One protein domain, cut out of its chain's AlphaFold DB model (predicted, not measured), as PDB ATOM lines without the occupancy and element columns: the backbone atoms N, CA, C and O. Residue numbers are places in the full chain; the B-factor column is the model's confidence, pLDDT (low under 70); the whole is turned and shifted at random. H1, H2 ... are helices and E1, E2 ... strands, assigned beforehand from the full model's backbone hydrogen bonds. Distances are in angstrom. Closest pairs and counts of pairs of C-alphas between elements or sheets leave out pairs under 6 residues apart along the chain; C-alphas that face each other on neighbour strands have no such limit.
ATOM      1  N   GLN A 471     148.665 -71.615  32.263       51.22
ATOM      2  CA  GLN A 471     149.773 -70.844  31.681       51.22
ATOM      3  C   GLN A 471     150.990 -71.732  31.364       51.22
ATOM      4  O   GLN A 471     151.706 -71.452  30.407       51.22
ATOM      5  N   LYS A 472     151.228 -72.805  32.136       52.22
ATOM      6  CA  LYS A 472     152.293 -73.780  31.848       52.22
ATOM      7  C   LYS A 472     151.990 -74.615  30.607       52.22
ATOM      8  O   LYS A 472     152.880 -74.860  29.801       52.22
ATOM      9  N   GLU A 473     150.743 -75.054  30.478       53.62
ATOM     10  CA  GLU A 473     150.293 -75.915  29.384       53.62
ATOM     11  C   GLU A 473     150.253 -75.132  28.048       53.62
ATOM     12  O   GLU A 473     150.660 -75.679  27.030       53.62
ATOM     13  N   LEU A 474     149.925 -73.829  28.063       52.38
ATOM     14  CA  LEU A 474     149.949 -72.945  26.878       52.38
ATOM     15  C   LEU A 474     151.341 -72.435  26.443       52.38
ATOM     16  O   LEU A 474     151.473 -71.943  25.328       52.38
ATOM     17  N   PHE A 475     152.376 -72.509  27.292       50.38
ATOM     18  CA  PHE A 475     153.722 -71.984  26.974       50.38
ATOM     19  C   PHE A 475     154.850 -73.034  27.000       50.38
ATOM     20  O   PHE A 475     156.018 -72.682  26.816       50.38
ATOM     21  N   GLY A 476     154.545 -74.308  27.271       41.81
ATOM     22  CA  GLY A 476     155.482 -75.447  27.219       41.81
ATOM     23  C   GLY A 476     156.667 -75.423  28.205       41.81
ATOM     24  O   GLY A 476     157.365 -76.425  28.363       41.81
ATOM     25  N   SER A 477     156.898 -74.304  28.890       40.53
ATOM     26  CA  SER A 477     158.106 -74.019  29.670       40.53
ATOM     27  C   SER A 477     157.865 -74.163  31.172       40.53
ATOM     28  O   SER A 477     156.779 -73.889  31.679       40.53
ATOM     29  N   ASN A 478     158.883 -74.593  31.923       37.91
ATOM     30  CA  ASN A 478     158.737 -74.841  33.361       37.91
ATOM     31  C   ASN A 478     158.765 -73.561  34.220       37.91
ATOM     32  O   ASN A 478     158.204 -73.561  35.316       37.91
ATOM     33  N   ASP A 479     159.335 -72.469  33.708       41.34
ATOM     34  CA  ASP A 479     159.642 -71.238  34.452       41.34
ATOM     35  C   ASP A 479     158.532 -70.169  34.381       41.34
ATOM     36  O   ASP A 479     158.769 -68.971  34.256       41.34
ATOM     37  N   VAL A 480     157.278 -70.610  34.512       49.28
ATOM     38  CA  VAL A 480     156.050 -69.803  34.331       49.28
ATOM     39  C   VAL A 480     155.973 -68.554  35.224       49.28
ATOM     40  O   VAL A 480     155.264 -67.605  34.889       49.28
ATOM     41  N   LYS A 481     156.697 -68.527  36.354       46.69
ATOM     42  CA  LYS A 481     156.535 -67.511  37.408       46.69
ATOM     43  C   LYS A 481     156.792 -66.066  36.969       46.69
ATOM     44  O   LYS A 481     156.179 -65.179  37.551       46.69
ATOM     45  N   HIS A 482     157.643 -65.833  35.967       46.25
ATOM     46  CA  HIS A 482     157.939 -64.486  35.460       46.25
ATOM     47  C   HIS A 482     158.084 -64.458  33.930       46.25
ATOM     48  O   HIS A 482     159.072 -63.950  33.408       46.25
ATOM     49  N   THR A 483     157.085 -64.967  33.195       53.81
ATOM     50  CA  THR A 483     156.916 -64.538  31.790       53.81
ATOM     51  C   THR A 483     156.561 -63.052  31.786       53.81
ATOM     52  O   THR A 483     155.540 -62.655  32.354       53.81
ATOM     53  N   ASN A 484     157.425 -62.223  31.204       69.81
ATOM     54  CA  ASN A 484     157.310 -60.771  31.232       69.81
ATOM     55  C   ASN A 484     156.033 -60.333  30.484       69.81
ATOM     56  O   ASN A 484     155.607 -60.968  29.514       69.81
ATOM     57  N   SER A 485     155.428 -59.209  30.886       73.88
ATOM     58  CA  SER A 485     154.363 -58.575  30.093       73.88
ATOM     59  C   SER A 485     154.817 -58.300  28.654       73.88
ATOM     60  O   SER A 485     153.977 -58.303  27.755       73.88
ATOM     61  N   ASN A 486     156.116 -58.074  28.441       77.38
ATOM     62  CA  ASN A 486     156.712 -57.884  27.124       77.38
ATOM     63  C   ASN A 486     156.707 -59.178  26.299       77.38
ATOM     64  O   ASN A 486     156.381 -59.127  25.120       77.38
ATOM     65  N   ASP A 487     156.976 -60.341  26.897       80.44
ATOM     66  CA  ASP A 487     157.010 -61.630  26.185       80.44
ATOM     67  C   ASP A 487     155.628 -61.972  25.615       80.44
ATOM     68  O   ASP A 487     155.491 -62.361  24.456       80.44
ATOM     69  N   ARG A 488     154.579 -61.733  26.414       81.31
ATOM     70  CA  ARG A 488     153.173 -61.926  26.018       81.31
ATOM     71  C   ARG A 488     152.747 -60.956  24.915       81.31
ATOM     72  O   ARG A 488     152.030 -61.346  23.998       81.31
ATOM     73  N   LEU A 489     153.216 -59.709  24.982       84.50
ATOM     74  CA  LEU A 489     152.995 -58.698  23.946       84.50
ATOM     75  C   LEU A 489     153.744 -59.040  22.647       84.50
ATOM     76  O   LEU A 489     153.190 -58.880  21.564       84.50
ATOM     77  N   ASN A 490     154.962 -59.574  22.741       83.19
ATOM     78  CA  ASN A 490     155.752 -60.021  21.594       83.19
ATOM     79  C   ASN A 490     155.132 -61.256  20.920       83.19
ATOM     80  O   ASN A 490     155.009 -61.277  19.700       83.19
ATOM     81  N   HIS A 491     154.663 -62.232  21.700       83.00
ATOM     82  CA  HIS A 491     153.922 -63.401  21.215       83.00
ATOM     83  C   HIS A 491     152.638 -62.990  20.465       83.00
ATOM     84  O   HIS A 491     152.414 -63.420  19.335       83.00
ATOM     85  N   PHE A 492     151.848 -62.062  21.025       87.50
ATOM     86  CA  PHE A 492     150.706 -61.453  20.327       87.50
ATOM     87  C   PHE A 492     151.122 -60.734  19.029       87.50
ATOM     88  O   PHE A 492     150.486 -60.922  17.991       87.50
ATOM     89  N   ARG A 493     152.203 -59.939  19.061       86.62
ATOM     90  CA  ARG A 493     152.728 -59.212  17.889       86.62
ATOM     91  C   ARG A 493     153.189 -60.150  16.767       86.62
ATOM     92  O   ARG A 493     153.045 -59.796  15.602       86.62
ATOM     93  N   GLN A 494     153.703 -61.332  17.108       83.31
ATOM     94  CA  GLN A 494     154.146 -62.352  16.152       83.31
ATOM     95  C   GLN A 494     152.990 -63.153  15.539       83.31
ATOM     96  O   GLN A 494     153.025 -63.428  14.344       83.31
ATOM     97  N   ILE A 495     151.991 -63.541  16.339       82.06
ATOM     98  CA  ILE A 495     150.947 -64.491  15.913       82.06
ATOM     99  C   ILE A 495     149.689 -63.787  15.393       82.06
ATOM    100  O   ILE A 495     149.106 -64.221  14.404       82.06
ATOM    101  N   GLU A 496     149.252 -62.712  16.053       88.56
ATOM    102  CA  GLU A 496     147.871 -62.230  15.925       88.56
ATOM    103  C   GLU A 496     147.760 -60.762  15.492       88.56
ATOM    104  O   GLU A 496     146.798 -60.406  14.812       88.56
ATOM    105  N   ALA A 497     148.745 -59.906  15.796       90.44
ATOM    106  CA  ALA A 497     148.677 -58.483  15.446       90.44
ATOM    107  C   ALA A 497     148.518 -58.241  13.934       90.44
ATOM    108  O   ALA A 497     147.641 -57.476  13.543       90.44
ATOM    109  N   GLN A 498     149.291 -58.925  13.081       89.38
ATOM    110  CA  GLN A 498     149.165 -58.794  11.619       89.38
ATOM    111  C   GLN A 498     147.777 -59.220  11.117       89.38
ATOM    112  O   GLN A 498     147.190 -58.567  10.252       89.38
ATOM    113  N   ARG A 499     147.225 -60.295  11.694       89.31
ATOM    114  CA  ARG A 499     145.914 -60.843  11.332       89.31
ATOM    115  C   ARG A 499     144.780 -59.908  11.758       89.31
ATOM    116  O   ARG A 499     143.856 -59.673  10.984       89.31
ATOM    117  N   LEU A 500     144.880 -59.308  12.947       92.94
ATOM    118  CA  LEU A 500     143.961 -58.259  13.393       92.94
ATOM    119  C   LEU A 500     144.104 -56.959  12.595       92.94
ATOM    120  O   LEU A 500     143.087 -56.334  12.313       92.94
ATOM    121  N   MET A 501     145.312 -56.562  12.180       93.75
ATOM    122  CA  MET A 501     145.487 -55.403  11.295       93.75
ATOM    123  C   MET A 501     144.761 -55.615   9.963       93.75
ATOM    124  O   MET A 501     144.027 -54.731   9.531       93.75
ATOM    125  N   GLN A 502     144.858 -56.804   9.361       93.50
ATOM    126  CA  GLN A 502     144.077 -57.152   8.168       93.50
ATOM    127  C   GLN A 502     142.561 -57.154   8.451       93.50
ATOM    128  O   GLN A 502     141.799 -56.520   7.721       93.50
ATOM    129  N   LEU A 503     142.121 -57.806   9.535       93.94
ATOM    130  CA  LEU A 503     140.706 -57.912   9.924       93.94
ATOM    131  C   LEU A 503     140.054 -56.546  10.203       93.94
ATOM    132  O   LEU A 503     138.897 -56.329   9.848       93.94
ATOM    133  N   PHE A 504     140.795 -55.626  10.824       95.12
ATOM    134  CA  PHE A 504     140.354 -54.271  11.165       95.12
ATOM    135  C   PHE A 504     140.759 -53.217  10.117       95.12
ATOM    136  O   PHE A 504     140.526 -52.030  10.333       95.12
ATOM    137  N   ARG A 505     141.332 -53.633   8.976       95.19
ATOM    138  CA  ARG A 505     141.759 -52.773   7.852       95.19
ATOM    139  C   ARG A 505     142.752 -51.666   8.244       95.19
ATOM    140  O   ARG A 505     142.711 -50.566   7.698       95.19
ATOM    141  N   LEU A 506     143.644 -51.961   9.187       93.94
ATOM    142  CA  LEU A 506     144.674 -51.045   9.669       93.94
ATOM    143  C   LEU A 506     145.880 -51.003   8.710       93.94
ATOM    144  O   LEU A 506     146.351 -52.061   8.285       93.94
ATOM    145  N   PRO A 507     146.407 -49.810   8.373       92.44
ATOM    146  CA  PRO A 507     147.507 -49.664   7.423       92.44
ATOM    147  C   PRO A 507     148.870 -50.025   8.034       92.44
ATOM    148  O   PRO A 507     149.143 -49.724   9.196       92.44
ATOM    149  N   SER A 508     149.768 -50.610   7.240       90.12
ATOM    150  CA  SER A 508     151.148 -50.931   7.644       90.12
ATOM    151  C   SER A 508     152.084 -49.716   7.520       90.12
ATOM    152  O   SER A 508     153.002 -49.723   6.703       90.12
ATOM    153  N   ILE A 509     151.811 -48.668   8.300       89.75
ATOM    154  CA  ILE A 509     152.580 -47.409   8.363       89.75
ATOM    155  C   ILE A 509     153.444 -47.324   9.627       89.75
ATOM    156  O   ILE A 509     153.227 -48.064  10.592       89.75
ATOM    157  N   ASP A 510     154.392 -46.386   9.636       87.19
ATOM    158  CA  ASP A 510     155.142 -46.030  10.839       87.19
ATOM    159  C   ASP A 510     154.265 -45.278  11.854       87.19
ATOM    160  O   ASP A 510     153.296 -44.594  11.515       87.19
ATOM    161  N   ARG A 511     154.614 -45.410  13.139       86.00
ATOM    162  CA  ARG A 511     153.781 -44.935  14.255       86.00
ATOM    163  C   ARG A 511     153.492 -43.431  14.206       86.00
ATOM    164  O   ARG A 511     152.410 -43.001  14.602       86.00
ATOM    165  N   ASP A 512     154.454 -42.645  13.743       86.50
ATOM    166  CA  ASP A 512     154.383 -41.184  13.780       86.50
ATOM    167  C   ASP A 512     153.480 -40.603  12.666       86.50
ATOM    168  O   ASP A 512     153.148 -39.421  12.698       86.50
ATOM    169  N   GLU A 513     153.017 -41.441  11.727       88.81
ATOM    170  CA  GLU A 513     152.053 -41.092  10.667       88.81
ATOM    171  C   GLU A 513     150.587 -41.403  11.046       88.81
ATOM    172  O   GLU A 513     149.661 -41.127  10.278       88.81
ATOM    173  N   ILE A 514     150.347 -41.987  12.226       90.75
ATOM    174  CA  ILE A 514     149.021 -42.455  12.652       90.75
ATOM    175  C   ILE A 514     148.073 -41.289  12.948       90.75
ATOM    176  O   ILE A 514     148.315 -40.477  13.844       90.75
ATOM    177  N   SER A 515     146.908 -41.291  12.294       90.75
ATOM    178  CA  SER A 515     145.780 -40.418  12.634       90.75
ATOM    179  C   SER A 515     144.635 -41.198  13.309       90.75
ATOM    180  O   SER A 515     144.405 -42.364  12.973       90.75
ATOM    181  N   PRO A 516     143.867 -40.591  14.240       88.94
ATOM    182  CA  PRO A 516     142.748 -41.266  14.911       88.94
ATOM    183  C   PRO A 516     141.707 -41.867  13.950       88.94
ATOM    184  O   PRO A 516     141.112 -42.900  14.242       88.94
ATOM    185  N   GLN A 517     141.516 -41.251  12.779       89.81
ATOM    186  CA  GLN A 517     140.548 -41.665  11.761       89.81
ATOM    187  C   GLN A 517     140.867 -43.035  11.138       89.81
ATOM    188  O   GLN A 517     139.956 -43.707  10.654       89.81
ATOM    189  N   MET A 518     142.127 -43.483  11.172       91.62
ATOM    190  CA  MET A 518     142.528 -44.807  10.668       91.62
ATOM    191  C   MET A 518     141.891 -45.956  11.463       91.62
ATOM    192  O   MET A 518     141.758 -47.065  10.953       91.62
ATOM    193  N   PHE A 519     141.444 -45.689  12.693       91.81
ATOM    194  CA  PHE A 519     140.859 -46.689  13.585       91.81
ATOM    195  C   PHE A 519     139.331 -46.803  13.492       91.81
ATOM    196  O   PHE A 519     138.744 -47.635  14.177       91.81
ATOM    197  N   ASN A 520     138.680 -46.049  12.597       92.00
ATOM    198  CA  ASN A 520     137.224 -46.087  12.378       92.00
ATOM    199  C   ASN A 520     136.673 -47.475  11.968       92.00
ATOM    200  O   ASN A 520     135.459 -47.679  11.957       92.00
ATOM    201  N   HIS A 521     137.543 -48.421  11.601       92.69
ATOM    202  CA  HIS A 521     137.196 -49.808  11.271       92.69
ATOM    203  C   HIS A 521     137.478 -50.819  12.396       92.69
ATOM    204  O   HIS A 521     137.063 -51.975  12.284       92.69
ATOM    205  N   VAL A 522     138.127 -50.410  13.491       95.19
ATOM    206  CA  VAL A 522     138.300 -51.272  14.666       95.19
ATOM    207  C   VAL A 522     136.962 -51.357  15.415       95.19
ATOM    208  O   VAL A 522     136.345 -50.320  15.675       95.19
ATOM    209  N   PRO A 523     136.477 -52.556  15.787       96.44
ATOM    210  CA  PRO A 523     135.245 -52.685  16.552       96.44
ATOM    211  C   PRO A 523     135.340 -51.941  17.886       96.44
ATOM    212  O   PRO A 523     136.270 -52.167  18.653       96.44
ATOM    213  N   ILE A 524     134.352 -51.099  18.199       96.06
ATOM    214  CA  ILE A 524     134.391 -50.222  19.385       96.06
ATOM    215  C   ILE A 524     134.564 -50.961  20.722       96.06
ATOM    216  O   ILE A 524     135.085 -50.372  21.658       96.06
ATOM    217  N   TRP A 525     134.167 -52.237  20.805       97.31
ATOM    218  CA  TRP A 525     134.348 -53.099  21.980       97.31
ATOM    219  C   TRP A 525     135.764 -53.662  22.144       97.31
ATOM    220  O   TRP A 525     136.015 -54.366  23.122       97.31
ATOM    221  N   PHE A 526     136.666 -53.442  21.186       97.06
ATOM    222  CA  PHE A 526     138.034 -53.947  21.228       97.06
ATOM    223  C   PHE A 526     138.949 -52.951  21.948       97.06
ATOM    224  O   PHE A 526     139.049 -51.789  21.563       97.06
ATOM    225  N   HIS A 527     139.647 -53.434  22.972       95.88
ATOM    226  CA  HIS A 527     140.613 -52.679  23.761       95.88
ATOM    227  C   HIS A 527     141.989 -53.341  23.750       95.88
ATOM    228  O   HIS A 527     142.126 -54.559  23.590       95.88
ATOM    229  N   GLY A 528     143.010 -52.520  23.982       93.75
ATOM    230  CA  GLY A 528     144.403 -52.925  24.078       93.75
ATOM    231  C   GLY A 528     144.743 -53.724  25.340       93.75
ATOM    232  O   GLY A 528     143.937 -54.486  25.884       93.75
ATOM    233  N   LYS A 529     145.971 -53.538  25.834       92.38
ATOM    234  CA  LYS A 529     146.405 -54.069  27.134       92.38
ATOM    235  C   LYS A 529     145.634 -53.345  28.243       92.38
ATOM    236  O   LYS A 529     145.948 -52.205  28.568       92.38
ATOM    237  N   MET A 530     144.655 -54.015  28.853       93.25
ATOM    238  CA  MET A 530     143.833 -53.437  29.924       93.25
ATOM    239  C   MET A 530     143.724 -54.386  31.123       93.25
ATOM    240  O   MET A 530     143.484 -55.591  30.977       93.25
ATOM    241  N   SER A 531     143.871 -53.829  32.330       94.56
ATOM    242  CA  SER A 531     143.729 -54.571  33.590       94.56
ATOM    243  C   SER A 531     142.295 -55.086  33.795       94.56
ATOM    244  O   SER A 531     141.345 -54.627  33.155       94.56
ATOM    245  N   LYS A 532     142.109 -56.035  34.723       95.75
ATOM    246  CA  LYS A 532     140.757 -56.447  35.137       95.75
ATOM    247  C   LYS A 532     140.005 -55.272  35.786       95.75
ATOM    248  O   LYS A 532     138.856 -55.027  35.435       95.75
ATOM    249  N   TYR A 533     140.663 -54.540  36.686       96.25
ATOM    250  CA  TYR A 533     140.070 -53.430  37.436       96.25
ATOM    251  C   TYR A 533     139.555 -52.313  36.518       96.25
ATOM    252  O   TYR A 533     138.402 -51.909  36.634       96.25
ATOM    253  N   THR A 534     140.363 -51.871  35.550       95.50
ATOM    254  CA  THR A 534     139.981 -50.829  34.580       95.50
ATOM    255  C   THR A 534     138.738 -51.237  33.784       95.50
ATOM    256  O   THR A 534     137.831 -50.429  33.605       95.50
ATOM    257  N   ALA A 535     138.651 -52.508  33.374       96.94
ATOM    258  CA  ALA A 535     137.474 -53.037  32.694       96.94
ATOM    259  C   ALA A 535     136.227 -53.047  33.593       96.94
ATOM    260  O   ALA A 535     135.154 -52.669  33.129       96.94
ATOM    261  N   GLU A 536     136.355 -53.425  34.873       97.62
ATOM    262  CA  GLU A 536     135.239 -53.329  35.828       97.62
ATOM    263  C   GLU A 536     134.741 -51.885  35.984       97.62
ATOM    264  O   GLU A 536     133.531 -51.672  35.994       97.62
ATOM    265  N   GLN A 537     135.633 -50.889  36.055       96.75
ATOM    266  CA  GLN A 537     135.218 -49.481  36.149       96.75
ATOM    267  C   GLN A 537     134.452 -49.030  34.898       96.75
ATOM    268  O   GLN A 537     133.379 -48.443  35.013       96.75
ATOM    269  N   LEU A 538     134.942 -49.355  33.696       96.44
ATOM    270  CA  LEU A 538     134.250 -49.027  32.443       96.44
ATOM    271  C   LEU A 538     132.853 -49.668  32.354       96.44
ATOM    272  O   LEU A 538     131.907 -49.011  31.920       96.44
ATOM    273  N   LEU A 539     132.713 -50.919  32.800       97.50
ATOM    274  CA  LEU A 539     131.438 -51.641  32.849       97.50
ATOM    275  C   LEU A 539     130.467 -51.030  33.873       97.50
ATOM    276  O   LEU A 539     129.323 -50.718  33.535       97.50
ATOM    277  N   ARG A 540     130.936 -50.783  35.102       96.94
ATOM    278  CA  ARG A 540     130.144 -50.172  36.186       96.94
ATOM    279  C   ARG A 540     129.715 -48.741  35.858       96.94
ATOM    280  O   ARG A 540     128.598 -48.365  36.194       96.94
ATOM    281  N   ASN A 541     130.521 -47.981  35.119       95.75
ATOM    282  CA  ASN A 541     130.158 -46.636  34.658       95.75
ATOM    283  C   ASN A 541     128.970 -46.614  33.674       95.75
ATOM    284  O   ASN A 541     128.340 -45.568  33.531       95.75
ATOM    285  N   LYS A 542     128.638 -47.736  33.012       94.56
ATOM    286  CA  LYS A 542     127.373 -47.882  32.268       94.56
ATOM    287  C   LYS A 542     126.263 -48.543  33.094       94.56
ATOM    288  O   LYS A 542     125.112 -48.168  32.930       94.56
ATOM    289  N   SER A 543     126.595 -49.506  33.962       92.31
ATOM    290  CA  SER A 543     125.642 -50.234  34.830       92.31
ATOM    291  C   SER A 543     124.415 -50.835  34.108       92.31
ATOM    292  O   SER A 543     123.364 -51.030  34.716       92.31
ATOM    293  N   THR A 544     124.536 -51.152  32.815       96.81
ATOM    294  CA  THR A 544     123.483 -51.795  32.012       96.81
ATOM    295  C   THR A 544     123.852 -53.254  31.754       96.81
ATOM    296  O   THR A 544     124.956 -53.540  31.288       96.81
ATOM    297  N   ASP A 545     122.936 -54.182  32.023       97.12
ATOM    298  CA  ASP A 545     123.156 -55.606  31.749       97.12
ATOM    299  C   ASP A 545     123.386 -55.867  30.251       97.12
ATOM    300  O   ASP A 545     122.791 -55.238  29.375       97.12
ATOM    301  N   GLY A 546     124.317 -56.772  29.951       97.19
ATOM    302  CA  GLY A 546     124.781 -57.029  28.587       97.19
ATOM    303  C   GLY A 546     125.761 -55.980  28.049       97.19
ATOM    304  O   GLY A 546     126.196 -56.096  26.900       97.19
ATOM    305  N   CYS A 547     126.163 -54.979  28.849       98.12
ATOM    306  CA  CYS A 547     127.330 -54.164  28.517       98.12
ATOM    307  C   CYS A 547     128.603 -55.002  28.493       98.12
ATOM    308  O   CYS A 547     128.833 -55.784  29.408       98.12
ATOM    309  N   PHE A 548     129.445 -54.826  27.472       98.56
ATOM    310  CA  PHE A 548     130.645 -55.647  27.315       98.56
ATOM    311  C   PHE A 548     131.812 -54.944  26.628       98.56
ATOM    312  O   PHE A 548     131.634 -53.990  25.872       98.56
ATOM    313  N   LEU A 549     133.004 -55.488  26.849       98.31
ATOM    314  CA  LEU A 549     134.220 -55.191  26.103       98.31
ATOM    315  C   LEU A 549     135.112 -56.437  25.995       98.31
ATOM    316  O   LEU A 549     135.021 -57.356  26.814       98.31
ATOM    317  N   ILE A 550     136.002 -56.459  25.007       97.81
ATOM    318  CA  ILE A 550     137.094 -57.429  24.901       97.81
ATOM    319  C   ILE A 550     138.415 -56.680  25.012       97.81
ATOM    320  O   ILE A 550     138.645 -55.701  24.311       97.81
ATOM    321  N   ARG A 551     139.303 -57.178  25.871       96.56
ATOM    322  CA  ARG A 551     140.641 -56.620  26.102       96.56
ATOM    323  C   ARG A 551     141.721 -57.684  25.988       96.56
ATOM    324  O   ARG A 551     141.471 -58.846  26.321       96.56
ATOM    325  N   MET A 552     142.935 -57.280  25.623       93.75
ATOM    326  CA  MET A 552     144.113 -58.120  25.826       93.75
ATOM    327  C   MET A 552     144.403 -58.223  27.331       93.75
ATOM    328  O   MET A 552     144.470 -57.213  28.039       93.75
ATOM    329  N   SER A 553     144.546 -59.448  27.842       90.62
ATOM    330  CA  SER A 553     144.718 -59.681  29.278       90.62
ATOM    331  C   SER A 553     146.184 -59.549  29.695       90.62
ATOM    332  O   SER A 553     147.053 -60.229  29.158       90.62
ATOM    333  N   SER A 554     146.473 -58.742  30.718       86.62
ATOM    334  CA  SER A 554     147.809 -58.687  31.337       86.62
ATOM    335  C   SER A 554     148.248 -60.052  31.896       86.62
ATOM    336  O   SER A 554     149.414 -60.444  31.797       86.62
ATOM    337  N   ASN A 555     147.294 -60.807  32.453       86.00
ATOM    338  CA  ASN A 555     147.560 -61.990  33.274       86.00
ATOM    339  C   ASN A 555     147.285 -63.317  32.535       86.00
ATOM    340  O   ASN A 555     147.389 -64.382  33.143       86.00
ATOM    341  N   PHE A 556     146.937 -63.287  31.246       86.44
ATOM    342  CA  PHE A 556     146.632 -64.483  30.448       86.44
ATOM    343  C   PHE A 556     147.037 -64.284  28.974       86.44
ATOM    344  O   PHE A 556     146.760 -63.216  28.434       86.44
ATOM    345  N   PRO A 557     147.667 -65.273  28.308       83.94
ATOM    346  CA  PRO A 557     148.016 -65.182  26.890       83.94
ATOM    347  C   PRO A 557     146.772 -65.253  25.995       83.94
ATOM    348  O   PRO A 557     146.258 -66.324  25.691       83.94
ATOM    349  N   GLY A 558     146.276 -64.085  25.592       90.75
ATOM    350  CA  GLY A 558     145.066 -63.941  24.789       90.75
ATOM    351  C   GLY A 558     144.163 -62.849  25.350       90.75
ATOM    352  O   GLY A 558     144.631 -61.835  25.883       90.75
ATOM    353  N   TYR A 559     142.855 -63.058  25.242       95.25
ATOM    354  CA  TYR A 559     141.863 -62.028  25.542       95.25
ATOM    355  C   TYR A 559     141.025 -62.361  26.773       95.25
ATOM    356  O   TYR A 559     140.929 -63.511  27.206       95.25
ATOM    357  N   ALA A 560     140.377 -61.336  27.316       96.81
ATOM    358  CA  ALA A 560     139.298 -61.474  28.279       96.81
ATOM    359  C   ALA A 560     138.060 -60.728  27.769       96.81
ATOM    360  O   ALA A 560     138.069 -59.497  27.680       96.81
ATOM    361  N   ILE A 561     136.981 -61.464  27.495       97.56
ATOM    362  CA  ILE A 561     135.639 -60.883  27.404       97.56
ATOM    363  C   ILE A 561     135.278 -60.446  28.820       97.56
ATOM    364  O   ILE A 561     135.410 -61.228  29.764       97.56
ATOM    365  N   SER A 562     134.881 -59.194  28.981       98.12
ATOM    366  CA  SER A 562     134.479 -58.608  30.258       98.12
ATOM    367  C   SER A 562     133.094 -57.998  30.069       98.12
ATOM    368  O   SER A 562     132.943 -57.134  29.207       98.12
ATOM    369  N   TRP A 563     132.092 -58.446  30.825       98.12
ATOM    370  CA  TRP A 563     130.712 -57.970  30.682       98.12
ATOM    371  C   TRP A 563     130.038 -57.697  32.026       98.12
ATOM    372  O   TRP A 563     130.454 -58.204  33.067       98.12
ATOM    373  N   PHE A 564     129.003 -56.862  31.992       97.94
ATOM    374  CA  PHE A 564     128.163 -56.522  33.128       97.94
ATOM    375  C   PHE A 564     126.880 -57.352  33.082       97.94
ATOM    376  O   PHE A 564     126.237 -57.443  32.032       97.94
ATOM    377  N   TRP A 565     126.530 -57.979  34.201       96.69
ATOM    378  CA  TRP A 565     125.263 -58.686  34.368       96.69
ATOM    379  C   TRP A 565     124.909 -58.821  35.850       96.69
ATOM    380  O   TRP A 565     125.775 -59.226  36.630       96.69
ATOM    381  N   ASP A 566     123.658 -58.553  36.235       95.25
ATOM    382  CA  ASP A 566     123.157 -58.715  37.612       95.25
ATOM    383  C   ASP A 566     124.036 -57.976  38.648       95.25
ATOM    384  O   ASP A 566     124.610 -58.556  39.573       95.25
ATOM    385  N   ALA A 567     124.242 -56.674  38.393       95.69
ATOM    386  CA  ALA A 567     125.116 -55.750  39.137       95.69
ATOM    387  C   ALA A 567     126.616 -56.143  39.231       95.69
ATOM    388  O   ALA A 567     127.426 -55.447  39.867       95.69
ATOM    389  N   GLN A 568     127.020 -57.240  38.591       96.69
ATOM    390  CA  GLN A 568     128.346 -57.842  38.702       96.69
ATOM    391  C   GLN A 568     129.130 -57.755  37.389       96.69
ATOM    392  O   GLN A 568     128.575 -57.743  36.293       96.69
ATOM    393  N   CYS A 569     130.458 -57.698  37.514       97.56
ATOM    394  CA  CYS A 569     131.377 -57.787  36.385       97.56
ATOM    395  C   CYS A 569     131.870 -59.228  36.242       97.56
ATOM    396  O   CYS A 569     132.528 -59.765  37.137       97.56
ATOM    397  N   HIS A 570     131.567 -59.833  35.102       96.56
ATOM    398  CA  HIS A 570     131.938 -61.196  34.750       96.56
ATOM    399  C   HIS A 570     133.077 -61.167  33.731       96.56
ATOM    400  O   HIS A 570     133.181 -60.244  32.918       96.56
ATOM    401  N   HIS A 571     133.955 -62.171  33.779       96.12
ATOM    402  CA  HIS A 571     135.104 -62.256  32.881       96.12
ATOM    403  C   HIS A 571     135.323 -63.687  32.395       96.12
ATOM    404  O   HIS A 571     135.449 -64.608  33.200       96.12
ATOM    405  N   GLN A 572     135.449 -63.851  31.082       95.62
ATOM    406  CA  GLN A 572     135.717 -65.121  30.414       95.62
ATOM    407  C   GLN A 572     136.973 -64.950  29.565       95.62
ATOM    408  O   GLN A 572     137.053 -64.069  28.707       95.62
ATOM    409  N   LEU A 573     137.973 -65.786  29.828       95.50
ATOM    410  CA  LEU A 573     139.209 -65.811  29.051       95.50
ATOM    411  C   LEU A 573     138.941 -66.466  27.687       95.50
ATOM    412  O   LEU A 573     138.090 -67.353  27.584       95.50
ATOM    413  N   VAL A 574     139.661 -66.039  26.654       94.44
ATOM    414  CA  VAL A 574     139.548 -66.560  25.285       94.44
ATOM    415  C   VAL A 574     140.936 -66.942  24.802       94.44
ATOM    416  O   VAL A 574     141.816 -66.081  24.718       94.44
ATOM    417  N   SER A 575     141.118 -68.225  24.491       90.75
ATOM    418  CA  SER A 575     142.348 -68.701  23.864       90.75
ATOM    419  C   SER A 575     142.365 -68.276  22.405       90.75
ATOM    420  O   SER A 575     141.356 -68.418  21.711       90.75
ATOM    421  N   VAL A 576     143.534 -67.847  21.942       90.56
ATOM    422  CA  VAL A 576     143.931 -68.090  20.554       90.56
ATOM    423  C   VAL A 576     144.484 -69.517  20.510       90.56
ATOM    424  O   VAL A 576     145.143 -69.945  21.462       90.56
ATOM    425  N   ILE A 577     144.166 -70.266  19.460       88.00
ATOM    426  CA  ILE A 577     144.676 -71.616  19.193       88.00
ATOM    427  C   ILE A 577     145.327 -71.558  17.816       88.00
ATOM    428  O   ILE A 577     144.629 -71.331  16.825       88.00
ATOM    429  N   THR A 578     146.648 -71.730  17.729       85.06
ATOM    430  CA  THR A 578     147.320 -71.861  16.430       85.06
ATOM    431  C   THR A 578     147.280 -73.323  15.968       85.06
ATOM    432  O   THR A 578     147.181 -74.227  16.800       85.06
ATOM    433  N   PRO A 579     147.395 -73.610  14.658       77.12
ATOM    434  CA  PRO A 579     147.314 -74.986  14.153       77.12
ATOM    435  C   PRO A 579     148.429 -75.900  14.681       77.12
ATOM    436  O   PRO A 579     148.284 -77.118  14.696       77.12
ATOM    437  N   ASN A 580     149.545 -75.314  15.125       68.19
ATOM    438  CA  ASN A 580     150.667 -76.048  15.705       68.19
ATOM    439  C   ASN A 580     150.370 -76.528  17.140       68.19
ATOM    440  O   ASN A 580     150.995 -77.488  17.599       68.19
ATOM    441  N   ASP A 581     149.416 -75.893  17.828       64.19
ATOM    442  CA  ASP A 581     149.045 -76.186  19.219       64.19
ATOM    443  C   ASP A 581     148.043 -77.349  19.326       64.19
ATOM    444  O   ASP A 581     147.949 -77.988  20.372       64.19
ATOM    445  N   SER A 601     146.105 -73.506   8.290       73.06
ATOM    446  CA  SER A 601     144.859 -73.067   8.917       73.06
ATOM    447  C   SER A 601     145.095 -71.700   9.578       73.06
ATOM    448  O   SER A 601     146.180 -71.465  10.120       73.06
ATOM    449  N   PRO A 602     144.116 -70.780   9.577       80.81
ATOM    450  CA  PRO A 602     144.184 -69.608  10.440       80.81
ATOM    451  C   PRO A 602     144.192 -70.030  11.924       80.81
ATOM    452  O   PRO A 602     143.730 -71.130  12.252       80.81
ATOM    453  N   PRO A 603     144.690 -69.176  12.837       85.44
ATOM    454  CA  PRO A 603     144.467 -69.365  14.261       85.44
ATOM    455  C   PRO A 603     142.983 -69.155  14.593       85.44
ATOM    456  O   PRO A 603     142.347 -68.228  14.082       85.44
ATOM    457  N   SER A 604     142.448 -70.008  15.465       91.19
ATOM    458  CA  SER A 604     141.040 -70.002  15.876       91.19
ATOM    459  C   SER A 604     140.861 -69.529  17.321       91.19
ATOM    460  O   SER A 604     141.812 -69.439  18.100       91.19
ATOM    461  N   TYR A 605     139.624 -69.189  17.669       93.12
ATOM    462  CA  TYR A 605     139.234 -68.591  18.942       93.12
ATOM    463  C   TYR A 605     138.303 -69.523  19.708       93.12
ATOM    464  O   TYR A 605     137.304 -69.964  19.151       93.12
ATOM    465  N   GLN A 606     138.573 -69.775  20.991       93.31
ATOM    466  CA  GLN A 606     137.725 -70.626  21.839       93.31
ATOM    467  C   GLN A 606     137.618 -70.057  23.261       93.31
ATOM    468  O   GLN A 606     138.608 -69.565  23.814       93.31
ATOM    469  N   LEU A 607     136.434 -70.136  23.887       93.56
ATOM    470  CA  LEU A 607     136.300 -69.752  25.297       93.56
ATOM    471  C   LEU A 607     137.105 -70.706  26.184       93.56
ATOM    472  O   LEU A 607     136.961 -71.929  26.134       93.56
ATOM    473  N   TYR A 608     137.949 -70.125  27.024       87.06
ATOM    474  CA  TYR A 608     138.860 -70.872  27.869       87.06
ATOM    475  C   TYR A 608     138.133 -71.681  28.953       87.06
ATOM    476  O   TYR A 608     137.114 -71.245  29.489       87.06
ATOM    477  N   SER A 609     138.685 -72.841  29.320       78.06
ATOM    478  CA  SER A 609     138.110 -73.790  30.291       78.06
ATOM    479  C   SER A 609     136.753 -74.415  29.911       78.06
ATOM    480  O   SER A 609     136.227 -75.209  30.693       78.06
ATOM    481  N   GLN A 610     136.186 -74.120  28.736       73.81
ATOM    482  CA  GLN A 610     134.946 -74.735  28.257       73.81
ATOM    483  C   GLN A 610     135.258 -75.873  27.271       73.81
ATOM    484  O   GLN A 610     135.579 -75.644  26.104       73.81
ATOM    485  N   THR A 611     135.149 -77.118  27.745       59.75
ATOM    486  CA  THR A 611     135.549 -78.348  27.024       59.75
ATOM    487  C   THR A 611     134.733 -78.666  25.770       59.75
ATOM    488  O   THR A 611     135.137 -79.527  24.997       59.75
ATOM    489  N   ASN A 612     133.607 -77.982  25.557       64.88
ATOM    490  CA  ASN A 612     132.783 -78.083  24.352       64.88
ATOM    491  C   ASN A 612     132.287 -76.694  23.897       64.88
ATOM    492  O   ASN A 612     131.142 -76.529  23.481       64.88
ATOM    493  N   SER A 613     133.124 -75.663  24.064       77.81
ATOM    494  CA  SER A 613     132.860 -74.347  23.471       77.81
ATOM    495  C   SER A 613     133.130 -74.376  21.971       77.81
ATOM    496  O   SER A 613     134.070 -75.033  21.525       77.81
ATOM    497  N   ALA A 614     132.347 -73.616  21.207       88.38
ATOM    498  CA  ALA A 614     132.592 -73.436  19.784       88.38
ATOM    499  C   ALA A 614     133.973 -72.801  19.532       88.38
ATOM    500  O   ALA A 614     134.440 -71.955  20.305       88.38
ATOM    501  N   ARG A 615     134.608 -73.224  18.434       92.75
ATOM    502  CA  ARG A 615     135.750 -72.532  17.830       92.75
ATOM    503  C   ARG A 615     135.229 -71.555  16.775       92.75
ATOM    504  O   ARG A 615     134.262 -71.870  16.088       92.75
ATOM    505  N   PHE A 616     135.875 -70.400  16.657       94.25
ATOM    506  CA  PHE A 616     135.529 -69.338  15.706       94.25
ATOM    507  C   PHE A 616     136.766 -68.904  14.919       94.25
ATOM    508  O   PHE A 616     137.859 -68.827  15.488       94.25
ATOM    509  N   ASP A 617     136.602 -68.537  13.650       92.56
ATOM    510  CA  ASP A 617     137.718 -68.112  12.792       92.56
ATOM    511  C   ASP A 617     138.135 -66.660  13.077       92.56
ATOM    512  O   ASP A 617     139.221 -66.202  12.707       92.56
ATOM    513  N   SER A 618     137.289 -65.894  13.772       94.31
ATOM    514  CA  SER A 618     137.628 -64.538  14.199       94.31
ATOM    515  C   SER A 618     136.997 -64.134  15.527       94.31
ATOM    516  O   SER A 618     135.891 -64.537  15.883       94.31
ATOM    517  N   ILE A 619     137.671 -63.217  16.221       95.00
ATOM    518  CA  ILE A 619     137.157 -62.563  17.429       95.00
ATOM    519  C   ILE A 619     135.857 -61.773  17.172       95.00
ATOM    520  O   ILE A 619     135.026 -61.633  18.064       95.00
ATOM    521  N   VAL A 620     135.650 -61.303  15.936       96.44
ATOM    522  CA  VAL A 620     134.422 -60.615  15.495       96.44
ATOM    523  C   VAL A 620     133.258 -61.597  15.346       96.44
ATOM    524  O   VAL A 620     132.131 -61.277  15.717       96.44
ATOM    525  N   GLU A 621     133.520 -62.796  14.830       96.50
ATOM    526  CA  GLU A 621     132.537 -63.876  14.754       96.50
ATOM    527  C   GLU A 621     132.167 -64.405  16.142       96.50
ATOM    528  O   GLU A 621     130.982 -64.552  16.427       96.50
ATOM    529  N   LEU A 622     133.149 -64.583  17.033       96.50
ATOM    530  CA  LEU A 622     132.911 -64.935  18.434       96.50
ATOM    531  C   LEU A 622     131.955 -63.932  19.100       96.50
ATOM    532  O   LEU A 622     130.971 -64.333  19.720       96.50
ATOM    533  N   VAL A 623     132.193 -62.623  18.940       97.25
ATOM    534  CA  VAL A 623     131.289 -61.585  19.476       97.25
ATOM    535  C   VAL A 623     129.905 -61.644  18.829       97.25
ATOM    536  O   VAL A 623     128.908 -61.500  19.533       97.25
ATOM    537  N   ARG A 624     129.821 -61.890  17.514       97.50
ATOM    538  CA  ARG A 624     128.542 -62.045  16.800       97.50
ATOM    539  C   ARG A 624     127.747 -63.252  17.303       97.50
ATOM    540  O   ARG A 624     126.535 -63.152  17.427       97.50
ATOM    541  N   TYR A 625     128.405 -64.367  17.601       96.81
ATOM    542  CA  TYR A 625     127.751 -65.543  18.169       96.81
ATOM    543  C   TYR A 625     127.227 -65.249  19.578       96.81
ATOM    544  O   TYR A 625     126.054 -65.471  19.864       96.81
ATOM    545  N   TYR A 626     128.059 -64.679  20.454       96.50
ATOM    546  CA  TYR A 626     127.658 -64.402  21.837       96.50
ATOM    547  C   TYR A 626     126.761 -63.161  22.023       96.50
ATOM    548  O   TYR A 626     126.375 -62.858  23.152       96.50
ATOM    549  N   SER A 627     126.369 -62.459  20.952       96.81
ATOM    550  CA  SER A 627     125.264 -61.488  21.006       96.81
ATOM    551  C   SER A 627     123.885 -62.141  20.826       96.81
ATOM    552  O   SER A 627     122.904 -61.620  21.352       96.81
ATOM    553  N   THR A 628     123.802 -63.302  20.161       96.12
ATOM    554  CA  THR A 628     122.569 -64.105  20.011       96.12
ATOM    555  C   THR A 628     122.519 -65.333  20.920       96.12
ATOM    556  O   THR A 628     121.439 -65.843  21.214       96.12
ATOM    557  N   ASN A 629     123.673 -65.812  21.386       94.44
ATOM    558  CA  ASN A 629     123.826 -67.028  22.179       94.44
ATOM    559  C   ASN A 629     124.407 -66.677  23.557       94.44
ATOM    560  O   ASN A 629     125.299 -65.843  23.667       94.44
ATOM    561  N   SER A 630     123.908 -67.302  24.626       93.69
ATOM    562  CA  SER A 630     124.355 -66.970  25.987       93.69
ATOM    563  C   SER A 630     125.789 -67.446  26.244       93.69
ATOM    564  O   SER A 630     126.143 -68.577  25.911       93.69
ATOM    565  N   LEU A 631     126.590 -66.616  26.918       90.75
ATOM    566  CA  LEU A 631     127.919 -66.981  27.431       90.75
ATOM    567  C   LEU A 631     127.876 -68.054  28.531       90.75
ATOM    568  O   LEU A 631     128.886 -68.706  28.800       90.75
ATOM    569  N   VAL A 632     126.722 -68.223  29.187       88.06
ATOM    570  CA  VAL A 632     126.532 -69.112  30.339       88.06
ATOM    571  C   VAL A 632     125.341 -70.031  30.083       88.06
ATOM    572  O   VAL A 632     124.226 -69.556  29.876       88.06
ATOM    573  N   GLN A 633     125.559 -71.347  30.156       80.06
ATOM    574  CA  GLN A 633     124.587 -72.386  29.770       80.06
ATOM    575  C   GLN A 633     123.216 -72.285  30.471       80.06
ATOM    576  O   GLN A 633     122.204 -72.645  29.880       80.06
ATOM    577  N   ALA A 634     123.178 -71.793  31.714       78.19
ATOM    578  CA  ALA A 634     121.950 -71.592  32.494       78.19
ATOM    579  C   ALA A 634     121.465 -70.124  32.536       78.19
ATOM    580  O   ALA A 634     120.447 -69.829  33.157       78.19
ATOM    581  N   GLY A 635     122.198 -69.195  31.917       78.94
ATOM    582  CA  GLY A 635     121.891 -67.764  31.915       78.94
ATOM    583  C   GLY A 635     121.317 -67.275  30.585       78.94
ATOM    584  O   GLY A 635     121.381 -67.962  29.568       78.94
ATOM    585  N   ARG A 636     120.819 -66.036  30.581       90.38
ATOM    586  CA  ARG A 636     120.494 -65.256  29.371       90.38
ATOM    587  C   ARG A 636     121.523 -64.135  29.160       90.38
ATOM    588  O   ARG A 636     121.149 -62.992  28.939       90.38
ATOM    589  N   GLN A 637     122.810 -64.447  29.327       94.25
ATOM    590  CA  GLN A 637     123.883 -63.450  29.361       94.25
ATOM    591  C   GLN A 637     124.473 -63.246  27.962       94.25
ATOM    592  O   GLN A 637     125.254 -64.075  27.492       94.25
ATOM    593  N   PHE A 638     124.089 -62.149  27.310       96.31
ATOM    594  CA  PHE A 638     124.437 -61.839  25.919       96.31
ATOM    595  C   PHE A 638     125.332 -60.595  25.806       96.31
ATOM    596  O   PHE A 638     125.261 -59.678  26.626       96.31
ATOM    597  N   LEU A 639     126.137 -60.533  24.745       97.69
ATOM    598  CA  LEU A 639     126.978 -59.391  24.381       97.69
ATOM    599  C   LEU A 639     126.165 -58.342  23.599       97.69
ATOM    600  O   LEU A 639     126.215 -58.283  22.371       97.69
ATOM    601  N   LEU A 640     125.384 -57.526  24.314       97.56
ATOM    602  CA  LEU A 640     124.395 -56.611  23.720       97.56
ATOM    603  C   LEU A 640     124.918 -55.189  23.484       97.56
ATOM    604  O   LEU A 640     124.613 -54.565  22.468       97.56
ATOM    605  N   HIS A 641     125.663 -54.640  24.443       97.88
ATOM    606  CA  HIS A 641     125.917 -53.201  24.527       97.88
ATOM    607  C   HIS A 641     127.422 -52.906  24.592       97.88
ATOM    608  O   HIS A 641     127.980 -52.756  25.683       97.88
ATOM    609  N   PRO A 642     128.110 -52.809  23.440       97.94
ATOM    610  CA  PRO A 642     129.551 -52.598  23.421       97.94
ATOM    611  C   PRO A 642     129.947 -51.319  24.174       97.94
ATOM    612  O   PRO A 642     129.305 -50.263  24.080       97.94
ATOM    613  N   ILE A 643     131.010 -51.413  24.963       97.38
ATOM    614  CA  ILE A 643     131.665 -50.274  25.596       97.38
ATOM    615  C   ILE A 643     132.790 -49.812  24.683       97.38
ATOM    616  O   ILE A 643     133.610 -50.616  24.268       97.38
ATOM    617  N   GLY A 644     132.771 -48.521  24.353       93.12
ATOM    618  CA  GLY A 644     133.836 -47.868  23.605       93.12
ATOM    619  C   GLY A 644     135.001 -47.470  24.505       93.12
ATOM    620  O   GLY A 644     134.853 -47.314  25.720       93.12
ATOM    621  N   GLN A 645     136.147 -47.232  23.882       87.75
ATOM    622  CA  GLN A 645     137.310 -46.633  24.527       87.75
ATOM    623  C   GLN A 645     136.994 -45.246  25.097       87.75
ATOM    624  O   GLN A 645     136.225 -44.475  24.520       87.75
ATOM    625  N   GLN A 646     137.637 -44.909  26.215       81.06
ATOM    626  CA  GLN A 646     137.717 -43.527  26.676       81.06
ATOM    627  C   GLN A 646     138.892 -42.832  25.964       81.06
ATOM    628  O   GLN A 646     139.948 -43.452  25.815       81.06
ATOM    629  N   PRO A 647     138.744 -41.570  25.519       72.69
ATOM    630  CA  PRO A 647     139.826 -40.850  24.855       72.69
ATOM    631  C   PRO A 647     140.993 -40.643  25.826       72.69
ATOM    632  O   PRO A 647     140.826 -40.083  26.910       72.69
ATOM    633  N   ASN A 648     142.186 -41.105  25.444       78.50
ATOM    634  CA  ASN A 648     143.390 -40.926  26.250       78.50
ATOM    635  C   ASN A 648     144.004 -39.521  26.052       78.50
ATOM    636  O   ASN A 648     143.591 -38.754  25.181       78.50
ATOM    637  N   LYS A 649     145.044 -39.194  26.833       81.12
ATOM    638  CA  LYS A 649     145.748 -37.896  26.764       81.12
ATOM    639  C   LYS A 649     146.364 -37.570  25.390       81.12
ATOM    640  O   LYS A 649     146.689 -36.413  25.156       81.12
ATOM    641  N   THR A 650     146.549 -38.552  24.503       82.12
ATOM    642  CA  THR A 650     147.101 -38.353  23.150       82.12
ATOM    643  C   THR A 650     146.030 -38.377  22.054       82.12
ATOM    644  O   THR A 650     146.381 -38.326  20.881       82.12
ATOM    645  N   GLY A 651     144.742 -38.509  22.399       86.62
ATOM    646  CA  GLY A 651     143.648 -38.647  21.430       86.62
ATOM    647  C   GLY A 651     143.685 -39.938  20.599       86.62
ATOM    648  O   GLY A 651     142.990 -40.026  19.591       86.62
ATOM    649  N   LEU A 652     144.490 -40.931  21.001       89.69
ATOM    650  CA  LEU A 652     144.660 -42.200  20.287       89.69
ATOM    651  C   LEU A 652     143.959 -43.355  21.029       89.69
ATOM    652  O   LEU A 652     143.806 -43.296  22.250       89.69
ATOM    653  N   PRO A 653     143.571 -44.431  20.327       91.44
ATOM    654  CA  PRO A 653     143.054 -45.651  20.948       91.44
ATOM    655  C   PRO A 653     144.018 -46.346  21.921       91.44
ATOM    656  O   PRO A 653     145.231 -46.347  21.716       91.44
ATOM    657  N   ASP A 654     143.482 -47.050  22.924       90.81
ATOM    658  CA  ASP A 654     144.269 -47.824  23.905       90.81
ATOM    659  C   ASP A 654     144.942 -49.092  23.325       90.81
ATOM    660  O   ASP A 654     145.851 -49.651  23.935       90.81
ATOM    661  N   TYR A 655     144.556 -49.518  22.116       92.06
ATOM    662  CA  TYR A 655     145.224 -50.580  21.353       92.06
ATOM    663  C   TYR A 655     146.307 -50.077  20.386       92.06
ATOM    664  O   TYR A 655     146.920 -50.906  19.714       92.06
ATOM    665  N   VAL A 656     146.584 -48.767  20.288       91.88
ATOM    666  CA  VAL A 656     147.596 -48.259  19.335       91.88
ATOM    667  C   VAL A 656     148.973 -48.889  19.577       91.88
ATOM    668  O   VAL A 656     149.652 -49.285  18.633       91.88
ATOM    669  N   ASP A 657     149.338 -49.088  20.847       88.75
ATOM    670  CA  ASP A 657     150.596 -49.721  21.246       88.75
ATOM    671  C   ASP A 657     150.634 -51.233  20.937       88.75
ATOM    672  O   ASP A 657     151.718 -51.805  20.860       88.75
ATOM    673  N   LEU A 658     149.495 -51.904  20.710       89.69
ATOM    674  CA  LEU A 658     149.485 -53.318  20.304       89.69
ATOM    675  C   LEU A 658     149.982 -53.497  18.864       89.69
ATOM    676  O   LEU A 658     150.806 -54.375  18.607       89.69
ATOM    677  N   PHE A 659     149.487 -52.655  17.954       91.44
ATOM    678  CA  PHE A 659     149.762 -52.733  16.516       91.44
ATOM    679  C   PHE A 659     151.020 -51.954  16.106       91.44
ATOM    680  O   PHE A 659     151.774 -52.420  15.258       91.44
ATOM    681  N   TYR A 660     151.284 -50.811  16.750       91.38
ATOM    682  CA  TYR A 660     152.339 -49.872  16.361       91.38
ATOM    683  C   TYR A 660     153.279 -49.559  17.543       91.38
ATOM    684  O   TYR A 660     153.175 -48.484  18.141       91.38
ATOM    685  N   PRO A 661     154.185 -50.481  17.935       86.38
ATOM    686  CA  PRO A 661     155.175 -50.250  18.994       86.38
ATOM    687  C   PRO A 661     155.924 -48.920  18.861       86.38
ATOM    688  O   PRO A 661     156.264 -48.485  17.761       86.38
ATOM    689  N   ARG A 662     156.276 -48.303  19.995       83.62
ATOM    690  CA  ARG A 662     157.249 -47.200  19.995       83.62
ATOM    691  C   ARG A 662     158.627 -47.734  19.606       83.62
ATOM    692  O   ARG A 662     159.017 -48.820  20.036       83.62
ATOM    693  N   LEU A 663     159.409 -46.941  18.870       69.62
ATOM    694  CA  LEU A 663     160.776 -47.306  18.463       69.62
ATOM    695  C   LEU A 663     161.728 -47.572  19.651       69.62
ATOM    696  O   LEU A 663     162.776 -48.193  19.480       69.62
ATOM    697  N   SER A 664     161.373 -47.125  20.859       61.50
ATOM    698  CA  SER A 664     162.055 -47.467  22.111       61.50
ATOM    699  C   SER A 664     161.839 -48.927  22.534       61.50
ATOM    700  O   SER A 664     162.800 -49.585  22.925       61.50
ATOM    701  N   GLU A 665     160.621 -49.465  22.412       58.12
ATOM    702  CA  GLU A 665     160.311 -50.863  22.753       58.12
ATOM    703  C   GLU A 665     161.025 -51.842  21.814       58.12
ATOM    704  O   GLU A 665     161.607 -52.835  22.253       58.12
ATOM    705  N   SER A 666     161.031 -51.546  20.511       52.22
ATOM    706  CA  SER A 666     161.612 -52.422  19.487       52.22
ATOM    707  C   SER A 666     163.147 -52.488  19.508       52.22
ATOM    708  O   SER A 666     163.737 -53.356  18.863       52.22
ATOM    709  N   ARG A 667     163.821 -51.639  20.301       43.72
ATOM    710  CA  ARG A 667     165.253 -51.805  20.615       43.72
ATOM    711  C   ARG A 667     165.509 -52.942  21.606       43.72
ATOM    712  O   ARG A 667     166.536 -53.605  21.494       43.72
ATOM    713  N   VAL A 668     164.579 -53.212  22.526       49.69
ATOM    714  CA  VAL A 668     164.697 -54.328  23.481       49.69
ATOM    715  C   VAL A 668     164.569 -55.666  22.747       49.69
ATOM    716  O   VAL A 668     165.378 -56.569  22.957       49.69
ATOM    717  N   THR A 669     163.606 -55.782  21.825       47.12
ATOM    718  CA  THR A 669     163.362 -57.033  21.087       47.12
ATOM    719  C   THR A 669     164.478 -57.392  20.108       47.12
ATOM    720  O   THR A 669     164.786 -58.573  19.976       47.12
ATOM    721  N   ARG A 670     165.139 -56.414  19.465       41.69
ATOM    722  CA  ARG A 670     166.304 -56.695  18.603       41.69
ATOM    723  C   ARG A 670     167.487 -57.268  19.380       41.69
ATOM    724  O   ARG A 670     168.103 -58.217  18.908       41.69
ATOM    725  N   ASN A 671     167.787 -56.746  20.568       37.25
ATOM    726  CA  ASN A 671     168.930 -57.223  21.352       37.25
ATOM    727  C   ASN A 671     168.716 -58.646  21.892       37.25
ATOM    728  O   ASN A 671     169.676 -59.402  21.993       37.25
ATOM    729  N   SER A 672     167.465 -59.039  22.157       40.44
ATOM    730  CA  SER A 672     167.112 -60.401  22.585       40.44
ATOM    731  C   SER A 672     167.149 -61.454  21.461       40.44
ATOM    732  O   SER A 672     166.904 -62.624  21.737       40.44
ATOM    733  N   ALA A 673     167.414 -61.064  20.208       36.59
ATOM    734  CA  ALA A 673     167.516 -61.975  19.059       36.59
ATOM    735  C   ALA A 673     168.974 -62.270  18.639       36.59
ATOM    736  O   ALA A 673     169.200 -62.966  17.651       36.59
TER     737      ALA A 673
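What this domain is: This is residues 471 to 581 and 601 to 673 of the 675 residues of the protein "SH2 domain-containing protein" of Paragonimus westermani (UniProt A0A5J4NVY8). A strongly twisted sheet of five strands forms the core, with H5 packed on one side of it and H6 on the other. H2, H3 and H7 gather at one end of the sheet, H8 lies farther out past them, and residues 509 to 519 and 647 to 653 loop beyond the edge strand E1. The 184 printed residues include eight named helices and five named strands, in chain order H1 H2 H3 H4 E1 H5 E2 E3 E4 E5 H6 H7 H8; the class is mixed, helices and strands, with under half of the residues in named elements. The sheet's order is E1 E2 E3 E4 E5, mixed, and the whole is compact, with a radius of gyration of the C-alphas of 16.7 A and spans of 50 by 41 by 31 A.

Where its parts are: Find C-alpha 526 at (138.034, -53.947, 21.228), where E1, residues 526 to 530, begins. Look next for E2, 547 to 553, 18.3 A; E3, 559 to 565, 19.1 A; E4, 568 to 577, 28.9 A; and E5, 604 to 607. Among the helices, H2, 485 to 495, runs 15.7 A, H5, 532 to 540, runs 12.4 A, and H6, 619 to 628, runs 14.9 A. The shorter ones are H1, 471 to 475; H3, 497 to 503; H4, 516 to 519; H7, 656 to 659; and H8, 665 to 671, ending at C-alpha 671, (168.930, -57.223, 21.352).

How they stand to each other: Start at edge strand E1, parallel to E2, with N 527 and O 550 2.8 A apart. E1, H5 and E2 are a strand-helix-strand unit, two parallel neighbour strands with a helix between, its crossover right-handed. E2, E3 and E4 form a meander, each strand the antiparallel neighbour of the one before, in two hairpins; look at N 562 and O 549, 2.8 A, and N 570 and O 563, 2.8 A. E5 is antiparallel to E4, with N 577 and O 604 2.8 A apart. H5 is on the sheet over E3, at a height of 7.9 A, and runs only just slantwise to it, at 32 degrees on the local plane; the closest C-alphas are those of Leu 539 and Phe 564, 5.9 A. H6 is on the sheet too; its closest C-alphas with E5 are those of Ile 619 and Tyr 605, 6.6 A. H7 only grazes the sheet and touches H3, closest at the C-alphas of Phe 659 and Ala 497, 5.9 A. H2 only grazes the sheet, is near H8, and only just touches H7, with 3 pairs of C-alphas within 8 A, the closest Arg 493 and Leu 658, 7.1 A. H1 and H4 touch no helix and are not on the sheet. In H1, H2, H3 and H5 every O i to N i+4 pair is within hydrogen-bond range, against 5 of 6 in H6 and 1 of 3 in H8, where 2 of 4 O i to N i+3 pairs are; H4 and H7 are too short for an i+4 pair.

The domain as a whole: The C-alphas farthest apart are those of Ala 634 and Asn 671, 50.4 A. Residues 582 to 600 are not printed, and C-alphas 581 and 601 are 11.5 A apart across that cut. The links H3 to H4, E5 to H6 and H6 to H7 are long. Look for pLDDT under 70 at residues 471 to 484, 580 to 581, 611 to 612 and 663 to 673; the mean of the printed part is 84.8.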